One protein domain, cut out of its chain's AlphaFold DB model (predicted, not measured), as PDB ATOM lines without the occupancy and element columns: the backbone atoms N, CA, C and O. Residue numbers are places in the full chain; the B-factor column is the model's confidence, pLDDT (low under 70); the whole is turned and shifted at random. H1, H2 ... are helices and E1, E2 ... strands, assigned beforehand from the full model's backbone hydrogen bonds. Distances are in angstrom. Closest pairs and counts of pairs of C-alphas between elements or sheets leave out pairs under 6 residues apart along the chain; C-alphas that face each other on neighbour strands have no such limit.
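This is residues 4 to 131 and 156 to 175 of the 820 residues of an uncharacterized protein of Candidatus Pacearchaeota archaeon (UniProt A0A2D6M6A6). A strongly twisted sheet of four strands has the small hairpin E4 and E5 over one face, its strands crossed with those of the larger sheet, so that the two make a small sandwich, only partly face to face. From one end of this body H2 reaches away as a long arm with H1 near its far tip, and the tail of residues 165 to 175 runs out toward the same end. The printed part has 148 residues, with the order H1 H2 E1 E2 E3 E4 E5 E6; the class is mixed, helices and strands, with under half of the residues in named elements. The larger sheet runs E1 E6 E2 E3, all antiparallel. The whole is loose, with a radius of gyration of the C-alphas of 19.3 A, and elongated, spanning 66 by 34 by 25 A.

Find C-alpha 45 at (-40.558, -34.453, 6.693), where E1, residues 45 to 49, begins. Beside it E6, residues 158 to 164, covers 19.3 A and ends at C-alpha 164, (-45.132, -34.187, 10.461). Next come E2, residues 70 to 78, 24.1 A long, and E3, residues 81 to 84. The second sheet holds E4, residues 111 to 115, and E5, residues 118 to 122. H2, residues 18 to 34, covers 25.3 A; H1, residues 4 to 11, begins at C-alpha 4, (-43.721, -56.701, 18.505).

Look first at inner strand E6, the antiparallel neighbour of edge strand E1 and of E2: N 47 of E1 and O 161 of E6 are within hydrogen-bond range at 2.9 A, and N 75 of E2 and O 160 of E6 are within hydrogen-bond range at 2.8 A. E2 and E3 form a hairpin, with N 83 and O 76 at 2.8 A. E4 and E5 form another, with N 113 and O 120 at 3.0 A. The two sheets make a sandwich, two sheets face to face, the parts that face each other 9.4 A centre to centre, with the strands of the one at 47 degrees to those of the other; the C-alphas of Ile 121 and Gly 159, the closest of E5 and E6, are 6.8 A apart. Residues 86 to 87 pair, parallel, with residues 111 to 112 of E4. H2 only grazes the larger sheet, with its residues 29 to 33. H1 and H2 are only just apart, closest 8.2 A. In H1 every O i to N i+4 pair is within hydrogen-bond range; in H2, 11 of 13 are.

The C-alphas farthest apart, those of Gly 12 and Gly 100, are 66.6 A apart. Residues 132 to 155 are not printed; C-alphas 131 and 156 are 7.0 A apart across the cut. The links E1 to E2 and E3 to E4 are long, with 20 and 26 residues. The mean pLDDT of the printed part is 78.4; look for values under 70 at residues 13 to 20, 128 to 131 and 171 to 175, among others.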
ATOM      1  N   TRP A   4     -43.032 -55.481  18.070       65.69
ATOM      2  CA  TRP A   4     -43.721 -56.701  18.505       65.69
ATOM      3  C   TRP A   4     -42.890 -57.555  19.481       65.69
ATOM      4  O   TRP A   4     -43.460 -58.136  20.394       65.69
ATOM      5  N   GLU A   5     -41.557 -57.585  19.368       68.19
ATOM      6  CA  GLU A   5     -40.681 -58.312  20.306       68.19
ATOM      7  C   GLU A   5     -40.722 -57.675  21.705       68.19
ATOM      8  O   GLU A   5     -40.824 -58.385  22.705       68.19
ATOM      9  N   LYS A   6     -40.709 -56.331  21.792       67.88
ATOM     10  CA  LYS A   6     -40.900 -55.609  23.066       67.88
ATOM     11  C   LYS A   6     -42.264 -55.928  23.686       67.88
ATOM     12  O   LYS A   6     -42.331 -56.268  24.864       67.88
ATOM     13  N   VAL A   7     -43.342 -55.844  22.901       64.81
ATOM     14  CA  VAL A   7     -44.711 -56.101  23.384       64.81
ATOM     15  C   VAL A   7     -44.886 -57.556  23.825       64.81
ATOM     16  O   VAL A   7     -45.472 -57.805  24.878       64.81
ATOM     17  N   ASN A   8     -44.331 -58.518  23.090       69.75
ATOM     18  CA  ASN A   8     -44.378 -59.936  23.445       69.75
ATOM     19  C   ASN A   8     -43.591 -60.235  24.732       69.75
ATOM     20  O   ASN A   8     -44.095 -60.950  25.594       69.75
ATOM     21  N   ASN A   9     -42.420 -59.615  24.927       72.75
ATOM     22  CA  ASN A   9     -41.657 -59.722  26.178       72.75
ATOM     23  C   ASN A   9     -42.401 -59.134  27.395       72.75
ATOM     24  O   ASN A   9     -42.235 -59.636  28.503       72.75
ATOM     25  N   ILE A  10     -43.220 -58.092  27.206       68.38
ATOM     26  CA  ILE A  10     -44.009 -57.461  28.283       68.38
ATOM     27  C   ILE A  10     -45.308 -58.234  28.571       68.38
ATOM     28  O   ILE A  10     -45.726 -58.333  29.721       68.38
ATOM     29  N   THR A  11     -45.956 -58.784  27.540       67.81
ATOM     30  CA  THR A  11     -47.261 -59.467  27.652       67.81
ATOM     31  C   THR A  11     -47.164 -60.986  27.826       67.81
ATOM     32  O   THR A  11     -48.178 -61.632  28.080       67.81
ATOM     33  N   GLY A  12     -45.975 -61.574  27.661       70.94
ATOM     34  CA  GLY A  12     -45.747 -63.023  27.700       70.94
ATOM     35  C   GLY A  12     -46.323 -63.796  26.505       70.94
ATOM     36  O   GLY A  12     -46.318 -65.026  26.513       70.94
ATOM     37  N   ASN A  13     -46.843 -63.105  25.485       66.69
ATOM     38  CA  ASN A  13     -47.508 -63.721  24.337       66.69
ATOM     39  C   ASN A  13     -46.491 -64.073  23.235       66.69
ATOM     40  O   ASN A  13     -45.601 -63.284  22.932       66.69
ATOM     41  N   SER A  14     -46.602 -65.253  22.621       59.47
ATOM     42  CA  SER A  14     -45.610 -65.774  21.663       59.47
ATOM     43  C   SER A  14     -45.913 -65.464  20.190       59.47
ATOM     44  O   SER A  14     -45.033 -65.598  19.342       59.47
ATOM     45  N   SER A  15     -47.137 -65.042  19.867       61.53
ATOM     46  CA  SER A  15     -47.575 -64.749  18.494       61.53
ATOM     47  C   SER A  15     -47.222 -63.323  18.045       61.53
ATOM     48  O   SER A  15     -47.169 -62.412  18.869       61.53
ATOM     49  N   LYS A  16     -47.014 -63.078  16.738       63.53
ATOM     50  CA  LYS A  16     -46.928 -61.700  16.211       63.53
ATOM     51  C   LYS A  16     -48.263 -60.979  16.450       63.53
ATOM     52  O   LYS A  16     -49.253 -61.274  15.780       63.53
ATOM     53  N   ALA A  17     -48.284 -60.006  17.357       63.06
ATOM     54  CA  ALA A  17     -49.486 -59.263  17.732       63.06
ATOM     55  C   ALA A  17     -49.912 -58.214  16.675       63.06
ATOM     56  O   ALA A  17     -49.903 -57.014  16.943       63.06
ATOM     57  N   ARG A  18     -50.299 -58.649  15.463       63.88
ATOM     58  CA  ARG A  18     -50.712 -57.756  14.352       63.88
ATOM     59  C   ARG A  18     -51.800 -56.752  14.743       63.88
ATOM     60  O   ARG A  18     -51.743 -55.604  14.326       63.88
ATOM     61  N   PHE A  19     -52.743 -57.162  15.586       68.19
ATOM     62  CA  PHE A  19     -53.821 -56.316  16.112       68.19
ATOM     63  C   PHE A  19     -53.325 -55.116  16.944       68.19
ATOM     64  O   PHE A  19     -54.022 -54.113  17.020       68.19
ATOM     65  N   LEU A  20     -52.117 -55.157  17.523       67.62
ATOM     66  CA  LEU A  20     -51.537 -53.991  18.203       67.62
ATOM     67  C   LEU A  20     -50.980 -52.933  17.240       67.62
ATOM     68  O   LEU A  20     -50.848 -51.781  17.639       67.62
ATOM     69  N   VAL A  21     -50.678 -53.284  15.986       71.88
ATOM     70  CA  VAL A  21     -50.098 -52.350  15.003       71.88
ATOM     71  C   VAL A  21     -51.062 -51.198  14.698       71.88
ATOM     72  O   VAL A  21     -50.644 -50.047  14.602       71.88
ATOM     73  N   GLU A  22     -52.363 -51.480  14.623       76.31
ATOM     74  CA  GLU A  22     -53.405 -50.470  14.408       76.31
ATOM     75  C   GLU A  22     -53.511 -49.498  15.598       76.31
ATOM     76  O   GLU A  22     -53.441 -48.282  15.413       76.31
ATOM     77  N   TYR A  23     -53.551 -50.018  16.831       74.62
ATOM     78  CA  TYR A  23     -53.559 -49.196  18.048       74.62
ATOM     79  C   TYR A  23     -52.273 -48.381  18.242       74.62
ATOM     80  O   TYR A  23     -52.336 -47.259  18.743       74.62
ATOM     81  N   ILE A  24     -51.112 -48.903  17.834       72.50
ATOM     82  CA  ILE A  24     -49.830 -48.183  17.902       72.50
ATOM     83  C   ILE A  24     -49.813 -47.019  16.904       72.50
ATOM     84  O   ILE A  24     -49.454 -45.906  17.285       72.50
ATOM     85  N   ASN A  25     -50.275 -47.229  15.666       75.75
ATOM     86  CA  ASN A  25     -50.409 -46.150  14.683       75.75
ATOM     87  C   ASN A  25     -51.444 -45.095  15.123       75.75
ATOM     88  O   ASN A  25     -51.179 -43.896  15.021       75.75
ATOM     89  N   ALA A  26     -52.586 -45.512  15.682       76.94
ATOM     90  CA  ALA A  26     -53.579 -44.595  16.250       76.94
ATOM     91  C   ALA A  26     -53.021 -43.794  17.446       76.94
ATOM     92  O   ALA A  26     -53.237 -42.586  17.535       76.94
ATOM     93  N   GLY A  27     -52.255 -44.439  18.331       73.25
ATOM     94  CA  GLY A  27     -51.580 -43.793  19.459       73.25
ATOM     95  C   GLY A  27     -50.507 -42.792  19.021       73.25
ATOM     96  O   GLY A  27     -50.442 -41.690  19.564       73.25
ATOM     97  N   ALA A  28     -49.716 -43.124  17.998       74.56
ATOM     98  CA  ALA A  28     -48.717 -42.219  17.432       74.56
ATOM     99  C   ALA A  28     -49.366 -40.981  16.781       74.56
ATOM    100  O   ALA A  28     -48.931 -39.856  17.036       74.56
ATOM    101  N   LYS A  29     -50.468 -41.166  16.032       77.75
ATOM    102  CA  LYS A  29     -51.293 -40.060  15.509       77.75
ATOM    103  C   LYS A  29     -51.856 -39.188  16.633       77.75
ATOM    104  O   LYS A  29     -51.761 -37.966  16.557       77.75
ATOM    105  N   PHE A  30     -52.381 -39.795  17.701       79.56
ATOM    106  CA  PHE A  30     -52.884 -39.061  18.864       79.56
ATOM    107  C   PHE A  30     -51.788 -38.211  19.526       79.56
ATOM    108  O   PHE A  30     -51.991 -37.013  19.726       79.56
ATOM    109  N   ILE A  31     -50.606 -38.782  19.784       75.31
ATOM    110  CA  ILE A  31     -49.462 -38.063  20.372       75.31
ATOM    111  C   ILE A  31     -49.043 -36.880  19.488       75.31
ATOM    112  O   ILE A  31     -48.922 -35.761  19.989       75.31
ATOM    113  N   LEU A  32     -48.905 -37.082  18.171       79.50
ATOM    114  CA  LEU A  32     -48.586 -35.991  17.245       79.50
ATOM    115  C   LEU A  32     -49.680 -34.906  17.236       79.50
ATOM    116  O   LEU A  32     -49.379 -33.710  17.240       79.50
ATOM    117  N   SER A  33     -50.958 -35.298  17.272       80.62
ATOM    118  CA  SER A  33     -52.086 -34.359  17.319       80.62
ATOM    119  C   SER A  33     -52.100 -33.516  18.603       80.62
ATOM    120  O   SER A  33     -52.418 -32.327  18.539       80.62
ATOM    121  N   ALA A  34     -51.644 -34.068  19.733       80.06
ATOM    122  CA  ALA A  34     -51.569 -33.377  21.020       80.06
ATOM    123  C   ALA A  34     -50.334 -32.461  21.174       80.06
ATOM    124  O   ALA A  34     -50.392 -31.466  21.897       80.06
ATOM    125  N   LEU A  35     -49.218 -32.765  20.504       82.12
ATOM    126  CA  LEU A  35     -47.970 -31.998  20.611       82.12
ATOM    127  C   LEU A  35     -48.042 -30.633  19.885       82.12
ATOM    128  O   LEU A  35     -48.465 -30.583  18.727       82.12
ATOM    129  N   PRO A  36     -47.596 -29.513  20.490       82.94
ATOM    130  CA  PRO A  36     -47.544 -28.223  19.798       82.94
ATOM    131  C   PRO A  36     -46.545 -28.228  18.630       82.94
ATOM    132  O   PRO A  36     -45.411 -28.675  18.791       82.94
ATOM    133  N   GLU A  37     -46.928 -27.653  17.486       83.12
ATOM    134  CA  GLU A  37     -46.171 -27.667  16.213       83.12
ATOM    135  C   GLU A  37     -44.695 -27.269  16.347       83.12
ATOM    136  O   GLU A  37     -43.827 -27.879  15.727       83.12
ATOM    137  N   LYS A  38     -44.385 -26.308  17.225       81.94
ATOM    138  CA  LYS A  38     -43.012 -25.861  17.517       81.94
ATOM    139  C   LYS A  38     -42.059 -26.969  18.001       81.94
ATOM    140  O   LYS A  38     -40.853 -26.792  17.895       81.94
ATOM    141  N   PHE A  39     -42.576 -28.090  18.512       79.12
ATOM    142  CA  PHE A  39     -41.789 -29.263  18.921       79.12
ATOM    143  C   PHE A  39     -41.703 -30.354  17.843       79.12
ATOM    144  O   PHE A  39     -40.941 -31.301  17.999       79.12
ATOM    145  N   LEU A  40     -42.466 -30.239  16.753       83.44
ATOM    146  CA  LEU A  40     -42.532 -31.247  15.690       83.44
ATOM    147  C   LEU A  40     -41.489 -31.023  14.586       83.44
ATOM    148  O   LEU A  40     -41.240 -31.916  13.785       83.44
ATOM    149  N   TRP A  41     -40.833 -29.859  14.568       83.12
ATOM    150  CA  TRP A  41     -39.808 -29.503  13.579       83.12
ATOM    151  C   TRP A  41     -38.596 -30.446  13.550       83.12
ATOM    152  O   TRP A  41     -37.958 -30.578  12.512       83.12
ATOM    153  N   THR A  42     -38.289 -31.133  14.653       78.38
ATOM    154  CA  THR A  42     -37.192 -32.119  14.728       78.38
ATOM    155  C   THR A  42     -37.549 -33.499  14.159       78.38
ATOM    156  O   THR A  42     -36.662 -34.329  14.020       78.38
ATOM    157  N   ILE A  43     -38.822 -33.735  13.824       78.50
ATOM    158  CA  ILE A  43     -39.357 -34.908  13.094       78.50
ATOM    159  C   ILE A  43     -40.194 -34.441  11.891       78.50
ATOM    160  O   ILE A  43     -41.200 -35.052  11.514       78.50
ATOM    161  N   ALA A  44     -39.816 -33.295  11.325       84.94
ATOM    162  CA  ALA A  44     -40.415 -32.785  10.110       84.94
ATOM    163  C   ALA A  44     -39.929 -33.607   8.913       84.94
ATOM    164  O   ALA A  44     -38.738 -33.872   8.768       84.94
ATOM    165  N   SER A  45     -40.857 -33.972   8.038       84.62
ATOM    166  CA  SER A  45     -40.558 -34.453   6.693       84.62
ATOM    167  C   SER A  45     -40.872 -33.333   5.704       84.62
ATOM    168  O   SER A  45     -41.919 -32.689   5.807       84.62
ATOM    169  N   GLU A  46     -39.977 -33.092   4.749       86.25
ATOM    170  CA  GLU A  46     -40.289 -32.277   3.573       86.25
ATOM    171  C   GLU A  46     -40.779 -33.214   2.450       86.25
ATOM    172  O   GLU A  46     -40.275 -34.325   2.289       86.25
ATOM    173  N   SER A  47     -41.786 -32.790   1.689       85.75
ATOM    174  CA  SER A  47     -42.191 -33.422   0.430       85.75
ATOM    175  C   SER A  47     -42.448 -32.337  -0.595       85.75
ATOM    176  O   SER A  47     -43.073 -31.318  -0.292       85.75
ATOM    177  N   GLU A  48     -41.985 -32.578  -1.810       85.62
ATOM    178  CA  GLU A  48     -42.117 -31.629  -2.906       85.62
ATOM    179  C   GLU A  48     -43.460 -31.842  -3.631       85.62
ATOM    180  O   GLU A  48     -44.130 -32.867  -3.451       85.62
ATOM    181  N   VAL A  49     -43.914 -30.812  -4.341       81.00
ATOM    182  CA  VAL A  49     -45.137 -30.791  -5.147       81.00
ATOM    183  C   VAL A  49     -44.767 -30.173  -6.485       81.00
ATOM    184  O   VAL A  49     -44.615 -28.951  -6.598       81.00
ATOM    185  N   ASP A  50     -44.610 -31.052  -7.465       77.31
ATOM    186  CA  ASP A  50     -44.119 -30.740  -8.803       77.31
ATOM    187  C   ASP A  50     -45.284 -30.557  -9.785       77.31
ATOM    188  O   ASP A  50     -46.394 -31.046  -9.559       77.31
ATOM    189  N   GLY A  51     -45.042 -29.845 -10.891       71.62
ATOM    190  CA  GLY A  51     -46.086 -29.546 -11.881       71.62
ATOM    191  C   GLY A  51     -46.521 -30.762 -12.709       71.62
ATOM    192  O   GLY A  51     -47.640 -30.802 -13.222       71.62
ATOM    193  N   PHE A  52     -45.657 -31.771 -12.839       70.44
ATOM    194  CA  PHE A  52     -45.878 -32.980 -13.633       70.44
ATOM    195  C   PHE A  52     -45.205 -34.183 -12.960       70.44
ATOM    196  O   PHE A  52     -44.256 -34.013 -12.196       70.44
ATOM    197  N   ASP A  53     -45.684 -35.393 -13.246       71.25
ATOM    198  CA  ASP A  53     -45.073 -36.633 -12.765       71.25
ATOM    199  C   ASP A  53     -43.940 -37.144 -13.678       71.25
ATOM    200  O   ASP A  53     -43.675 -36.614 -14.759       71.25
ATOM    201  N   SER A  54     -43.285 -38.231 -13.261       66.69
ATOM    202  CA  SER A  54     -42.211 -38.894 -14.016       66.69
ATOM    203  C   SER A  54     -42.662 -39.592 -15.311       66.69
ATOM    204  O   SER A  54     -41.837 -40.198 -15.995       66.69
ATOM    205  N   THR A  55     -43.947 -39.510 -15.668       70.75
ATOM    206  CA  THR A  55     -44.499 -39.935 -16.966       70.75
ATOM    207  C   THR A  55     -44.875 -38.750 -17.866       70.75
ATOM    208  O   THR A  55     -45.289 -38.955 -19.007       70.75
ATOM    209  N   GLY A  56     -44.708 -37.512 -17.381       64.25
ATOM    210  CA  GLY A  56     -45.094 -36.285 -18.078       64.25
ATOM    211  C   GLY A  56     -46.579 -35.930 -17.946       64.25
ATOM    212  O   GLY A  56     -47.050 -35.036 -18.650       64.25
ATOM    213  N   ALA A  57     -47.336 -36.597 -17.068       69.62
ATOM    214  CA  ALA A  57     -48.722 -36.227 -16.792       69.62
ATOM    215  C   ALA A  57     -48.768 -35.025 -15.837       69.62
ATOM    216  O   ALA A  57     -48.050 -34.991 -14.839       69.62
ATOM    217  N   SER A  58     -49.609 -34.025 -16.125       73.50
ATOM    218  CA  SER A  58     -49.683 -32.824 -15.284       73.50
ATOM    219  C   SER A  58     -50.330 -33.117 -13.927       73.50
ATOM    220  O   SER A  58     -51.429 -33.668 -13.844       73.50
ATOM    221  N   LEU A  59     -49.637 -32.706 -12.867       73.38
ATOM    222  CA  LEU A  59     -50.067 -32.746 -11.472       73.38
ATOM    223  C   LEU A  59     -50.603 -31.388 -10.982       73.38
ATOM    224  O   LEU A  59     -51.140 -31.319  -9.869       73.38
ATOM    225  N   ILE A  60     -50.509 -30.328 -11.797       73.94
ATOM    226  CA  ILE A  60     -51.069 -28.995 -11.513       73.94
ATOM    227  C   ILE A  60     -52.539 -29.129 -11.088       73.94
ATOM    228  O   ILE A  60     -53.336 -29.815 -11.727       73.94
ATOM    229  N   GLY A  61     -52.904 -28.499  -9.968       73.00
ATOM    230  CA  GLY A  61     -54.262 -28.560  -9.424       73.00
ATOM    231  C   GLY A  61     -54.717 -29.929  -8.892       73.00
ATOM    232  O   GLY A  61     -55.858 -30.033  -8.449       73.00
ATOM    233  N   THR A  62     -53.878 -30.976  -8.875       78.94
ATOM    234  CA  THR A  62     -54.263 -32.291  -8.313       78.94
ATOM    235  C   THR A  62     -54.119 -32.372  -6.790       78.94
ATOM    236  O   THR A  62     -54.771 -33.215  -6.166       78.94
ATOM    237  N   GLY A  63     -53.293 -31.504  -6.192       73.62
ATOM    238  CA  GLY A  63     -52.993 -31.445  -4.757       73.62
ATOM    239  C   GLY A  63     -52.086 -32.580  -4.259       73.62
ATOM    240  O   GLY A  63     -52.046 -33.671  -4.835       73.62
ATOM    241  N   SER A  64     -51.382 -32.344  -3.151       80.19
ATOM    242  CA  SER A  64     -50.366 -33.259  -2.607       80.19
ATOM    243  C   SER A  64     -50.871 -34.692  -2.389       80.19
ATOM    244  O   SER A  64     -51.983 -34.899  -1.910       80.19
ATOM    245  N   SER A  65     -50.025 -35.690  -2.640       71.00
ATOM    246  CA  SER A  65     -50.288 -37.120  -2.383       71.00
ATOM    247  C   SER A  65     -50.024 -37.565  -0.931       71.00
ATOM    248  O   SER A  65     -50.183 -38.739  -0.601       71.00
ATOM    249  N   ILE A  66     -49.603 -36.638  -0.067       68.00
ATOM    250  CA  ILE A  66     -49.065 -36.897   1.273       68.00
ATOM    251  C   ILE A  66     -50.187 -37.139   2.289       68.00
ATOM    252  O   ILE A  66     -51.076 -36.302   2.442       68.00
ATOM    253  N   ALA A  67     -50.088 -38.209   3.080       65.06
ATOM    254  CA  ALA A  67     -50.878 -38.370   4.299       65.06
ATOM    255  C   ALA A  67     -50.260 -37.549   5.452       65.06
ATOM    256  O   ALA A  67     -49.443 -38.058   6.217       65.06
ATOM    257  N   TYR A  68     -50.630 -36.271   5.564       71.75
ATOM    258  CA  TYR A  68     -50.207 -35.397   6.665       71.75
ATOM    259  C   TYR A  68     -51.171 -35.495   7.859       71.75
ATOM    260  O   TYR A  68     -52.385 -35.424   7.687       71.75
ATOM    261  N   ASP A  69     -50.639 -35.591   9.082       73.81
ATOM    262  CA  ASP A  69     -51.430 -35.407  10.312       73.81
ATOM    263  C   ASP A  69     -51.271 -33.986  10.877       73.81
ATOM    264  O   ASP A  69     -52.223 -33.427  11.420       73.81
ATOM    265  N   LYS A  70     -50.099 -33.358  10.691       84.94
ATOM    266  CA  LYS A  70     -49.891 -31.913  10.879       84.94
ATOM    267  C   LYS A  70     -49.044 -31.310   9.767       84.94
ATOM    268  O   LYS A  70     -48.056 -31.891   9.334       84.94
ATOM    269  N   VAL A  71     -49.408 -30.097   9.365       87.50
ATOM    270  CA  VAL A  71     -48.609 -29.236   8.486       87.50
ATOM    271  C   VAL A  71     -47.874 -28.243   9.381       87.50
ATOM    272  O   VAL A  71     -48.512 -27.621  10.224       87.50
ATOM    273  N   LEU A  72     -46.555 -28.122   9.235       88.19
ATOM    274  CA  LEU A  72     -45.724 -27.216  10.039       88.19
ATOM    275  C   LEU A  72     -45.415 -25.924   9.278       88.19
ATOM    276  O   LEU A  72     -45.408 -24.841   9.858       88.19
ATOM    277  N   ALA A  73     -45.190 -26.046   7.970       90.69
ATOM    278  CA  ALA A  73     -45.156 -24.939   7.028       90.69
ATOM    279  C   ALA A  73     -45.397 -25.451   5.606       90.69
ATOM    280  O   ALA A  73     -45.184 -26.623   5.296       90.69
ATOM    281  N   VAL A  74     -45.794 -24.548   4.717       91.12
ATOM    282  CA  VAL A  74     -45.807 -24.796   3.276       91.12
ATOM    283  C   VAL A  74     -45.042 -23.666   2.610       91.12
ATOM    284  O   VAL A  74     -45.163 -22.508   3.016       91.12
ATOM    285  N   TYR A  75     -44.233 -24.004   1.616       91.88
ATOM    286  CA  TYR A  75     -43.380 -23.067   0.909       91.88
ATOM    287  C   TYR A  75     -43.593 -23.171  -0.600       91.88
ATOM    288  O   TYR A  75     -43.796 -24.262  -1.130       91.88
ATOM    289  N   ARG A  76     -43.470 -22.039  -1.294       89.38
ATOM    290  CA  ARG A  76     -43.195 -21.992  -2.734       89.38
ATOM    291  C   ARG A  76     -41.734 -21.594  -2.898       89.38
ATOM    292  O   ARG A  76     -41.290 -20.619  -2.287       89.38
ATOM    293  N   TYR A  77     -40.983 -22.359  -3.675       85.56
ATOM    294  CA  TYR A  77     -39.650 -21.975  -4.111       85.56
ATOM    295  C   TYR A  77     -39.794 -21.281  -5.464       85.56
ATOM    296  O   TYR A  77     -40.191 -21.925  -6.422       85.56
ATOM    297  N   ASP A  78     -39.484 -19.985  -5.518       80.50
ATOM    298  CA  ASP A  78     -39.412 -19.195  -6.759       80.50
ATOM    299  C   ASP A  78     -37.951 -18.854  -7.025       80.50
ATOM    300  O   ASP A  78     -37.325 -18.186  -6.197       80.50
ATOM    301  N   SER A  79     -37.393 -19.297  -8.153       72.94
ATOM    302  CA  SER A  79     -36.030 -18.927  -8.577       72.94
ATOM    303  C   SER A  79     -34.967 -19.092  -7.463       72.94
ATOM    304  O   SER A  79     -34.115 -18.222  -7.256       72.94
ATOM    305  N   GLY A  80     -35.071 -20.161  -6.661       75.25
ATOM    306  CA  GLY A  80     -34.213 -20.430  -5.494       75.25
ATOM    307  C   GLY A  80     -34.584 -19.714  -4.178       75.25
ATOM    308  O   GLY A  80     -33.916 -19.916  -3.164       75.25
ATOM    309  N   LYS A  81     -35.645 -18.901  -4.140       81.69
ATOM    310  CA  LYS A  81     -36.130 -18.177  -2.949       81.69
ATOM    311  C   LYS A  81     -37.265 -18.950  -2.273       81.69
ATOM    312  O   LYS A  81     -38.350 -19.078  -2.835       81.69
ATOM    313  N   LYS A  82     -37.048 -19.405  -1.034       89.31
ATOM    314  CA  LYS A  82     -38.067 -20.068  -0.195       89.31
ATOM    315  C   LYS A  82     -39.060 -19.025   0.350       89.31
ATOM    316  O   LYS A  82     -38.714 -18.246   1.237       89.31
ATOM    317  N   ARG A  83     -40.290 -18.993  -0.176       89.75
ATOM    318  CA  ARG A  83     -41.384 -18.095   0.248       89.75
ATOM    319  C   ARG A  83     -42.401 -18.869   1.084       89.75
ATOM    320  O   ARG A  83     -42.829 -19.941   0.672       89.75
ATOM    321  N   ILE A  84     -42.790 -18.342   2.247       92.81
ATOM    322  CA  ILE A  84     -43.802 -18.969   3.119       92.81
ATOM    323  C   ILE A  84     -45.192 -18.768   2.509       92.81
ATOM    324  O   ILE A  84     -45.579 -17.637   2.214       92.81
ATOM    325  N   CYS A  85     -45.951 -19.853   2.369       92.19
ATOM    326  CA  CYS A  85     -47.352 -19.816   1.973       92.19
ATOM    327  C   CYS A  85     -48.239 -19.543   3.198       92.19
ATOM    328  O   CYS A  85     -48.109 -20.212   4.222       92.19
ATOM    329  N   ALA A  86     -49.171 -18.594   3.095       92.25
ATOM    330  CA  ALA A  86     -50.162 -18.350   4.146       92.25
ATOM    331  C   ALA A  86     -51.325 -19.353   4.056       92.25
ATOM    332  O   ALA A  86     -51.790 -19.653   2.954       92.25
ATOM    333  N   GLU A  87     -51.831 -19.845   5.191       92.38
ATOM    334  CA  GLU A  87     -52.994 -20.739   5.167       92.38
ATOM    335  C   GLU A  87     -54.261 -19.978   4.742       92.38
ATOM    336  O   GLU A  87     -54.588 -18.901   5.252       92.38
ATOM    337  N   ALA A  88     -54.957 -20.544   3.765       90.50
ATOM    338  CA  ALA A  88     -56.197 -20.062   3.191       90.50
ATOM    339  C   ALA A  88     -57.378 -20.759   3.894       90.50
ATOM    340  O   ALA A  88     -57.502 -21.976   3.761       90.50
ATOM    341  N   PRO A  89     -58.247 -20.031   4.625       87.88
ATOM    342  CA  PRO A  89     -59.375 -20.639   5.328       87.88
ATOM    343  C   PRO A  89     -60.424 -21.183   4.351       87.88
ATOM    344  O   PRO A  89     -60.678 -20.587   3.301       87.88
ATOM    345  N   ASP A  90     -61.062 -22.289   4.739       83.38
ATOM    346  CA  ASP A  90     -61.942 -23.121   3.904       83.38
ATOM    347  C   ASP A  90     -63.051 -22.341   3.178       83.38
ATOM    348  O   ASP A  90     -63.393 -22.638   2.034       83.38
ATOM    349  N   ASN A  91     -63.595 -21.303   3.817       85.75
ATOM    350  CA  ASN A  91     -64.654 -20.460   3.257       85.75
ATOM    351  C   ASN A  91     -64.208 -19.596   2.064       85.75
ATOM    352  O   ASN A  91     -65.055 -19.114   1.316       85.75
ATOM    353  N   ASN A  92     -62.900 -19.404   1.885       85.31
ATOM    354  CA  ASN A  92     -62.324 -18.511   0.885       85.31
ATOM    355  C   ASN A  92     -61.531 -19.252  -0.209       85.31
ATOM    356  O   ASN A  92     -60.928 -18.584  -1.046       85.31
ATOM    357  N   ILE A  93     -61.525 -20.596  -0.238       83.19
ATOM    358  CA  ILE A  93     -60.718 -21.415  -1.172       83.19
ATOM    359  C   ILE A  93     -60.797 -20.902  -2.621       83.19
ATOM    360  O   ILE A  93     -59.768 -20.657  -3.245       83.19
ATOM    361  N   HIS A  94     -62.008 -20.658  -3.134       80.75
ATOM    362  CA  HIS A  94     -62.220 -20.178  -4.507       80.75
ATOM    363  C   HIS A  94     -61.834 -18.698  -4.711       80.75
ATOM    364  O   HIS A  94     -61.330 -18.326  -5.770       80.75
ATOM    365  N   ILE A  95     -61.986 -17.863  -3.676       84.31
ATOM    366  CA  ILE A  95     -61.712 -16.414  -3.710       84.31
ATOM    367  C   ILE A  95     -60.219 -16.119  -3.942       84.31
ATOM    368  O   ILE A  95     -59.863 -15.014  -4.349       84.31
ATOM    369  N   PHE A  96     -59.317 -17.074  -3.699       83.38
ATOM    370  CA  PHE A  96     -57.879 -16.878  -3.912       83.38
ATOM    371  C   PHE A  96     -57.406 -17.162  -5.350       83.38
ATOM    372  O   PHE A  96     -56.334 -16.673  -5.713       83.38
ATOM    373  N   ASP A  97     -58.211 -17.861  -6.159       78.19
ATOM    374  CA  ASP A  97     -57.956 -18.113  -7.589       78.19
ATOM    375  C   ASP A  97     -58.631 -17.073  -8.507       78.19
ATOM    376  O   ASP A  97     -58.209 -16.875  -9.647       78.19
ATOM    377  N   GLU A  98     -59.658 -16.364  -8.023       85.00
ATOM    378  CA  GLU A  98     -60.359 -15.332  -8.794       85.00
ATOM    379  C   GLU A  98     -59.425 -14.190  -9.233       85.00
ATOM    380  O   GLU A  98     -58.837 -13.471  -8.420       85.00
ATOM    381  N   ALA A  99     -59.335 -13.965 -10.549       81.50
ATOM    382  CA  ALA A  99     -58.349 -13.066 -11.149       81.50
ATOM    383  C   ALA A  99     -58.410 -11.605 -10.651       81.50
ATOM    384  O   ALA A  99     -57.371 -10.938 -10.638       81.50
ATOM    385  N   GLY A 100     -59.597 -11.132 -10.249       85.06
ATOM    386  CA  GLY A 100     -59.852  -9.785  -9.715       85.06
ATOM    387  C   GLY A 100     -59.958  -9.697  -8.187       85.06
ATOM    388  O   GLY A 100     -60.311  -8.640  -7.666       85.06
ATOM    389  N   SER A 101     -59.689 -10.782  -7.456       86.38
ATOM    390  CA  SER A 101     -59.792 -10.806  -5.997       86.38
ATOM    391  C   SER A 101     -58.676 -10.007  -5.322       86.38
ATOM    392  O   SER A 101     -57.491 -10.235  -5.561       86.38
ATOM    393  N   LEU A 102     -59.050  -9.135  -4.381       85.19
ATOM    394  CA  LEU A 102     -58.120  -8.440  -3.476       85.19
ATOM    395  C   LEU A 102     -57.288  -9.394  -2.603       85.19
ATOM    396  O   LEU A 102     -56.281  -8.986  -2.029       85.19
ATOM    397  N   LEU A 103     -57.717 -10.653  -2.481       86.44
ATOM    398  CA  LEU A 103     -57.025 -11.683  -1.719       86.44
ATOM    399  C   LEU A 103     -56.304 -12.700  -2.616       86.44
ATOM    400  O   LEU A 103     -55.752 -13.659  -2.070       86.44
ATOM    401  N   ARG A 104     -56.315 -12.524  -3.945       88.88
ATOM    402  CA  ARG A 104     -55.721 -13.446  -4.924       88.88
ATOM    403  C   ARG A 104     -54.306 -13.869  -4.521       88.88
ATOM    404  O   ARG A 104     -53.486 -13.038  -4.129       88.88
ATOM    405  N   ALA A 105     -54.019 -15.164  -4.614       89.19
ATOM    406  CA  ALA A 105     -52.677 -15.666  -4.348       89.19
ATOM    407  C   ALA A 105     -51.707 -15.226  -5.460       89.19
ATOM    408  O   ALA A 105     -52.069 -15.179  -6.636       89.19
ATOM    409  N   THR A 106     -50.469 -14.891  -5.095       89.50
ATOM    410  CA  THR A 106     -49.425 -14.445  -6.039       89.50
ATOM    411  C   THR A 106     -48.105 -15.133  -5.722       89.50
ATOM    412  O   THR A 106     -47.923 -15.604  -4.606       89.50
ATOM    413  N   GLU A 107     -47.152 -15.164  -6.653       85.19
ATOM    414  CA  GLU A 107     -45.809 -15.714  -6.392       85.19
ATOM    415  C   GLU A 107     -45.134 -15.056  -5.180       85.19
ATOM    416  O   GLU A 107     -44.479 -15.734  -4.396       85.19
ATOM    417  N   MET A 108     -45.331 -13.745  -4.976       86.00
ATOM    418  CA  MET A 108     -44.771 -13.042  -3.816       86.00
ATOM    419  C   MET A 108     -45.510 -13.310  -2.503       86.00
ATOM    420  O   MET A 108     -44.872 -13.295  -1.450       86.00
ATOM    421  N   PHE A 109     -46.817 -13.564  -2.568       90.25
ATOM    422  CA  PHE A 109     -47.677 -13.880  -1.427       90.25
ATOM    423  C   PHE A 109     -48.455 -15.173  -1.713       90.25
ATOM    424  O   PHE A 109     -49.664 -15.120  -1.987       90.25
ATOM    425  N   PRO A 110     -47.765 -16.330  -1.714       92.31
ATOM    426  CA  PRO A 110     -48.396 -17.598  -2.014       92.31
ATOM    427  C   PRO A 110     -49.285 -18.029  -0.846       92.31
ATOM    428  O   PRO A 110     -49.137 -17.583   0.298       92.31
ATOM    429  N   LYS A 111     -50.240 -18.903  -1.137       92.94
ATOM    430  CA  LYS A 111     -51.209 -19.427  -0.173       92.94
ATOM    431  C   LYS A 111     -51.295 -20.938  -0.275       92.94
ATOM    432  O   LYS A 111     -50.898 -21.510  -1.283       92.94
ATOM    433  N   PHE A 112     -51.818 -21.584   0.757       92.75
ATOM    434  CA  PHE A 112     -52.159 -22.999   0.684       92.75
ATOM    435  C   PHE A 112     -53.472 -23.293   1.404       92.75
ATOM    436  O   PHE A 112     -53.751 -22.687   2.434       92.75
ATOM    437  N   TYR A 113     -54.263 -24.227   0.885       91.12
ATOM    438  CA  TYR A 113     -55.481 -24.715   1.539       91.12
ATOM    439  C   TYR A 113     -55.494 -26.244   1.606       91.12
ATOM    440  O   TYR A 113     -54.767 -26.926   0.878       91.12
ATOM    441  N   LYS A 114     -56.326 -26.777   2.503       89.75
ATOM    442  CA  LYS A 114     -56.512 -28.213   2.738       89.75
ATOM    443  C   LYS A 114     -57.874 -28.618   2.172       89.75
ATOM    444  O   LYS A 114     -58.885 -28.038   2.549       89.75
ATOM    445  N   LEU A 115     -57.925 -29.598   1.273       85.81
ATOM    446  CA  LEU A 115     -59.180 -30.091   0.695       85.81
ATOM    447  C   LEU A 115     -59.074 -31.592   0.403       85.81
ATOM    448  O   LEU A 115     -58.095 -32.050  -0.177       85.81
ATOM    449  N   GLY A 116     -60.062 -32.382   0.832       82.12
ATOM    450  CA  GLY A 116     -60.103 -33.828   0.561       82.12
ATOM    451  C   GLY A 116     -58.917 -34.638   1.112       82.12
ATOM    452  O   GLY A 116     -58.611 -35.694   0.569       82.12
ATOM    453  N   GLY A 117     -58.226 -34.143   2.146       79.75
ATOM    454  CA  GLY A 117     -56.996 -34.759   2.670       79.75
ATOM    455  C   GLY A 117     -55.730 -34.441   1.863       79.75
ATOM    456  O   GLY A 117     -54.708 -35.087   2.072       79.75
ATOM    457  N   LYS A 118     -55.787 -33.460   0.954       84.75
ATOM    458  CA  LYS A 118     -54.653 -32.951   0.176       84.75
ATOM    459  C   LYS A 118     -54.388 -31.475   0.474       84.75
ATOM    460  O   LYS A 118     -55.314 -30.721   0.779       84.75
ATOM    461  N   ILE A 119     -53.139 -31.049   0.303       88.12
ATOM    462  CA  ILE A 119     -52.733 -29.640   0.322       88.12
ATOM    463  C   ILE A 119     -52.602 -29.140  -1.114       88.12
ATOM    464  O   ILE A 119     -51.979 -29.783  -1.960       88.12
ATOM    465  N   PHE A 120     -53.165 -27.965  -1.363       88.00
ATOM    466  CA  PHE A 120     -53.067 -27.234  -2.622       88.00
ATOM    467  C   PHE A 120     -52.312 -25.940  -2.354       88.00
ATOM    468  O   PHE A 120     -52.591 -25.267  -1.364       88.00
ATOM    469  N   ILE A 121     -51.362 -25.596  -3.220       90.19
ATOM    470  CA  ILE A 121     -50.555 -24.373  -3.134       90.19
ATOM    471  C   ILE A 121     -51.009 -23.456  -4.265       90.19
ATOM    472  O   ILE A 121     -51.176 -23.928  -5.383       90.19
ATOM    473  N   LYS A 122     -51.229 -22.171  -3.975       88.75
ATOM    474  CA  LYS A 122     -51.694 -21.164  -4.936       88.75
ATOM    475  C   LYS A 122     -50.760 -19.940  -4.972       88.75
ATOM    476  O   LYS A 122     -50.341 -19.492  -3.901       88.75
ATOM    477  N   PRO A 123     -50.434 -19.371  -6.153       88.00
ATOM    478  CA  PRO A 123     -50.663 -19.947  -7.484       88.00
ATOM    479  C   PRO A 123     -50.047 -21.347  -7.569       88.00
ATOM    480  O   PRO A 123     -49.153 -21.657  -6.774       88.00
ATOM    481  N   ASP A 124     -50.557 -22.200  -8.454       84.50
ATOM    482  CA  ASP A 124     -50.073 -23.577  -8.534       84.50
ATOM    483  C   ASP A 124     -48.555 -23.587  -8.806       84.50
ATOM    484  O   ASP A 124     -48.072 -22.788  -9.623       84.50
ATOM    485  N   PRO A 125     -47.769 -24.386  -8.063       82.12
ATOM    486  CA  PRO A 125     -46.358 -24.573  -8.351       82.12
ATOM    487  C   PRO A 125     -46.230 -25.383  -9.640       82.12
ATOM    488  O   PRO A 125     -46.837 -26.445  -9.778       82.12
ATOM    489  N   ASP A 126     -45.437 -24.874 -10.573       77.00
ATOM    490  CA  ASP A 126     -45.043 -25.600 -11.768       77.00
ATOM    491  C   ASP A 126     -43.516 -25.637 -11.828       77.00
ATOM    492  O   ASP A 126     -42.857 -24.730 -12.343       77.00
ATOM    493  N   TYR A 127     -42.960 -26.715 -11.273       70.88
ATOM    494  CA  TYR A 127     -41.527 -27.009 -11.308       70.88
ATOM    495  C   TYR A 127     -40.983 -27.157 -12.744       70.88
ATOM    496  O   TYR A 127     -39.774 -27.052 -12.961       70.88
ATOM    497  N   ASN A 128     -41.880 -27.305 -13.729       63.41
ATOM    498  CA  ASN A 128     -41.551 -27.470 -15.137       63.41
ATOM    499  C   ASN A 128     -41.850 -26.227 -15.995       63.41
ATOM    500  O   ASN A 128     -41.641 -26.248 -17.211       63.41
ATOM    501  N   ALA A 129     -42.270 -25.113 -15.383       59.62
ATOM    502  CA  ALA A 129     -42.467 -23.849 -16.086       59.62
ATOM    503  C   ALA A 129     -41.135 -23.309 -16.643       59.62
ATOM    504  O   ALA A 129     -40.228 -22.933 -15.898       59.62
ATOM    505  N   HIS A 130     -41.022 -23.237 -17.971       52.28
ATOM    506  CA  HIS A 130     -39.841 -22.712 -18.662       52.28
ATOM    507  C   HIS A 130     -39.622 -21.209 -18.393       52.28
ATOM    508  O   HIS A 130     -40.355 -20.356 -18.896       52.28
ATOM    509  N   VAL A 131     -38.536 -20.870 -17.691       46.00
ATOM    510  CA  VAL A 131     -38.077 -19.483 -17.490       46.00
ATOM    511  C   VAL A 131     -37.082 -19.075 -18.590       46.00
ATOM    512  O   VAL A 131     -35.910 -18.800 -18.336       46.00
ATOM    513  N   GLY A 156     -38.047 -24.755 -12.452       66.06
ATOM    514  CA  GLY A 156     -39.286 -24.000 -12.242       66.06
ATOM    515  C   GLY A 156     -39.671 -23.845 -10.765       66.06
ATOM    516  O   GLY A 156     -38.896 -24.127  -9.846       66.06
ATOM    517  N   ASP A 157     -40.911 -23.427 -10.528       74.62
ATOM    518  CA  ASP A 157     -41.413 -23.105  -9.192       74.62
ATOM    519  C   ASP A 157     -42.004 -24.335  -8.494       74.62
ATOM    520  O   ASP A 157     -43.160 -24.685  -8.736       74.62
ATOM    521  N   LYS A 158     -41.264 -24.973  -7.577       83.81
ATOM    522  CA  LYS A 158     -41.790 -26.106  -6.791       83.81
ATOM    523  C   LYS A 158     -42.490 -25.702  -5.498       83.81
ATOM    524  O   LYS A 158     -42.091 -24.766  -4.793       83.81
ATOM    525  N   GLY A 159     -43.525 -26.462  -5.149       85.75
ATOM    526  CA  GLY A 159     -44.096 -26.459  -3.810       85.75
ATOM    527  C   GLY A 159     -43.279 -27.365  -2.893       85.75
ATOM    528  O   GLY A 159     -42.859 -28.437  -3.310       85.75
ATOM    529  N   VAL A 160     -43.071 -26.969  -1.640       86.88
ATOM    530  CA  VAL A 160     -42.495 -27.841  -0.606       86.88
ATOM    531  C   VAL A 160     -43.376 -27.779   0.629       86.88
ATOM    532  O   VAL A 160     -43.540 -26.728   1.254       86.88
ATOM    533  N   ILE A 161     -43.961 -28.919   0.978       87.31
ATOM    534  CA  ILE A 161     -44.787 -29.095   2.168       87.31
ATOM    535  C   ILE A 161     -43.895 -29.665   3.262       87.31
ATOM    536  O   ILE A 161     -43.329 -30.747   3.109       87.31
ATOM    537  N   VAL A 162     -43.806 -28.949   4.380       87.12
ATOM    538  CA  VAL A 162     -43.120 -29.412   5.586       87.12
ATOM    539  C   VAL A 162     -44.181 -29.847   6.574       87.12
ATOM    540  O   VAL A 162     -44.937 -29.040   7.120       87.12
ATOM    541  N   TYR A 163     -44.266 -31.153   6.767       86.38
ATOM    542  CA  TYR A 163     -45.295 -31.803   7.560       86.38
ATOM    543  C   TYR A 163     -44.650 -32.653   8.648       86.38
ATOM    544  O   TYR A 163     -43.461 -32.963   8.616       86.38
ATOM    545  N   SER A 164     -45.457 -33.050   9.619       83.75
ATOM    546  CA  SER A 164     -45.132 -34.187  10.461       83.75
ATOM    547  C   SER A 164     -46.285 -35.180  10.383       83.75
ATOM    548  O   SER A 164     -47.466 -34.814  10.371       83.75
ATOM    549  N   ALA A 165     -45.923 -36.447  10.259       80.75
ATOM    550  CA  ALA A 165     -46.815 -37.588  10.264       80.75
ATOM    551  C   ALA A 165     -46.051 -38.724  10.956       80.75
ATOM    552  O   ALA A 165     -44.865 -38.905  10.658       80.75
ATOM    553  N   PRO A 166     -46.682 -39.481  11.870       73.44
ATOM    554  CA  PRO A 166     -46.034 -40.632  12.459       73.44
ATOM    555  C   PRO A 166     -45.736 -41.634  11.333       73.44
ATOM    556  O   PRO A 166     -46.642 -41.963  10.559       73.44
ATOM    557  N   PRO A 167     -44.490 -42.117  11.206       69.94
ATOM    558  CA  PRO A 167     -44.145 -43.101  10.191       69.94
ATOM    559  C   PRO A 167     -45.006 -44.350  10.383       69.94
ATOM    560  O   PRO A 167     -45.202 -44.806  11.510       69.94
ATOM    561  N   LEU A 168     -45.539 -44.877   9.279       72.62
ATOM    562  CA  LEU A 168     -46.521 -45.957   9.306       72.62
ATOM    563  C   LEU A 168     -45.871 -47.243   9.841       72.62
ATOM    564  O   LEU A 168     -45.147 -47.932   9.124       72.62
ATOM    565  N   VAL A 169     -46.113 -47.552  11.113       71.56
ATOM    566  CA  VAL A 169     -45.499 -48.691  11.798       71.56
ATOM    567  C   VAL A 169     -46.100 -49.979  11.250       71.56
ATOM    568  O   VAL A 169     -47.318 -50.153  11.276       71.56
ATOM    569  N   ASP A 170     -45.250 -50.901  10.802       73.25
ATOM    570  CA  ASP A 170     -45.624 -52.263  10.410       73.25
ATOM    571  C   ASP A 170     -45.104 -53.312  11.421       73.25
ATOM    572  O   ASP A 170     -44.421 -53.002  12.401       73.25
ATOM    573  N   GLU A 171     -45.391 -54.595  11.181       66.56
ATOM    574  CA  GLU A 171     -44.917 -55.693  12.040       66.56
ATOM    575  C   GLU A 171     -43.406 -55.997  11.936       66.56
ATOM    576  O   GLU A 171     -42.913 -56.910  12.605       66.56
ATOM    577  N   ASN A 172     -42.660 -55.278  11.096       69.69
ATOM    578  CA  ASN A 172     -41.222 -55.440  10.890       69.69
ATOM    579  C   ASN A 172     -40.408 -54.211  11.324       69.69
ATOM    580  O   ASN A 172     -39.186 -54.334  11.437       69.69
ATOM    581  N   THR A 173     -41.073 -53.086  11.588       67.81
ATOM    582  CA  THR A 173     -40.505 -51.783  11.941       67.81
ATOM    583  C   THR A 173     -39.720 -51.850  13.257       67.81
ATOM    584  O   THR A 173     -40.184 -52.391  14.271       67.81
ATOM    585  N   ASP A 174     -38.500 -51.308  13.246       62.34
ATOM    586  CA  ASP A 174     -37.626 -51.284  14.420       62.34
ATOM    587  C   ASP A 174     -37.985 -50.153  15.392       62.34
ATOM    588  O   ASP A 174     -38.362 -49.048  15.008       62.34
ATOM    589  N   SER A 175     -37.814 -50.420  16.689       61.22
ATOM    590  CA  SER A 175     -38.273 -49.507  17.748       61.22
ATOM    591  C   SER A 175     -37.468 -48.209  17.909       61.22
ATOM    592  O   SER A 175     -37.822 -47.412  18.773       61.22
TER     593      SER A 175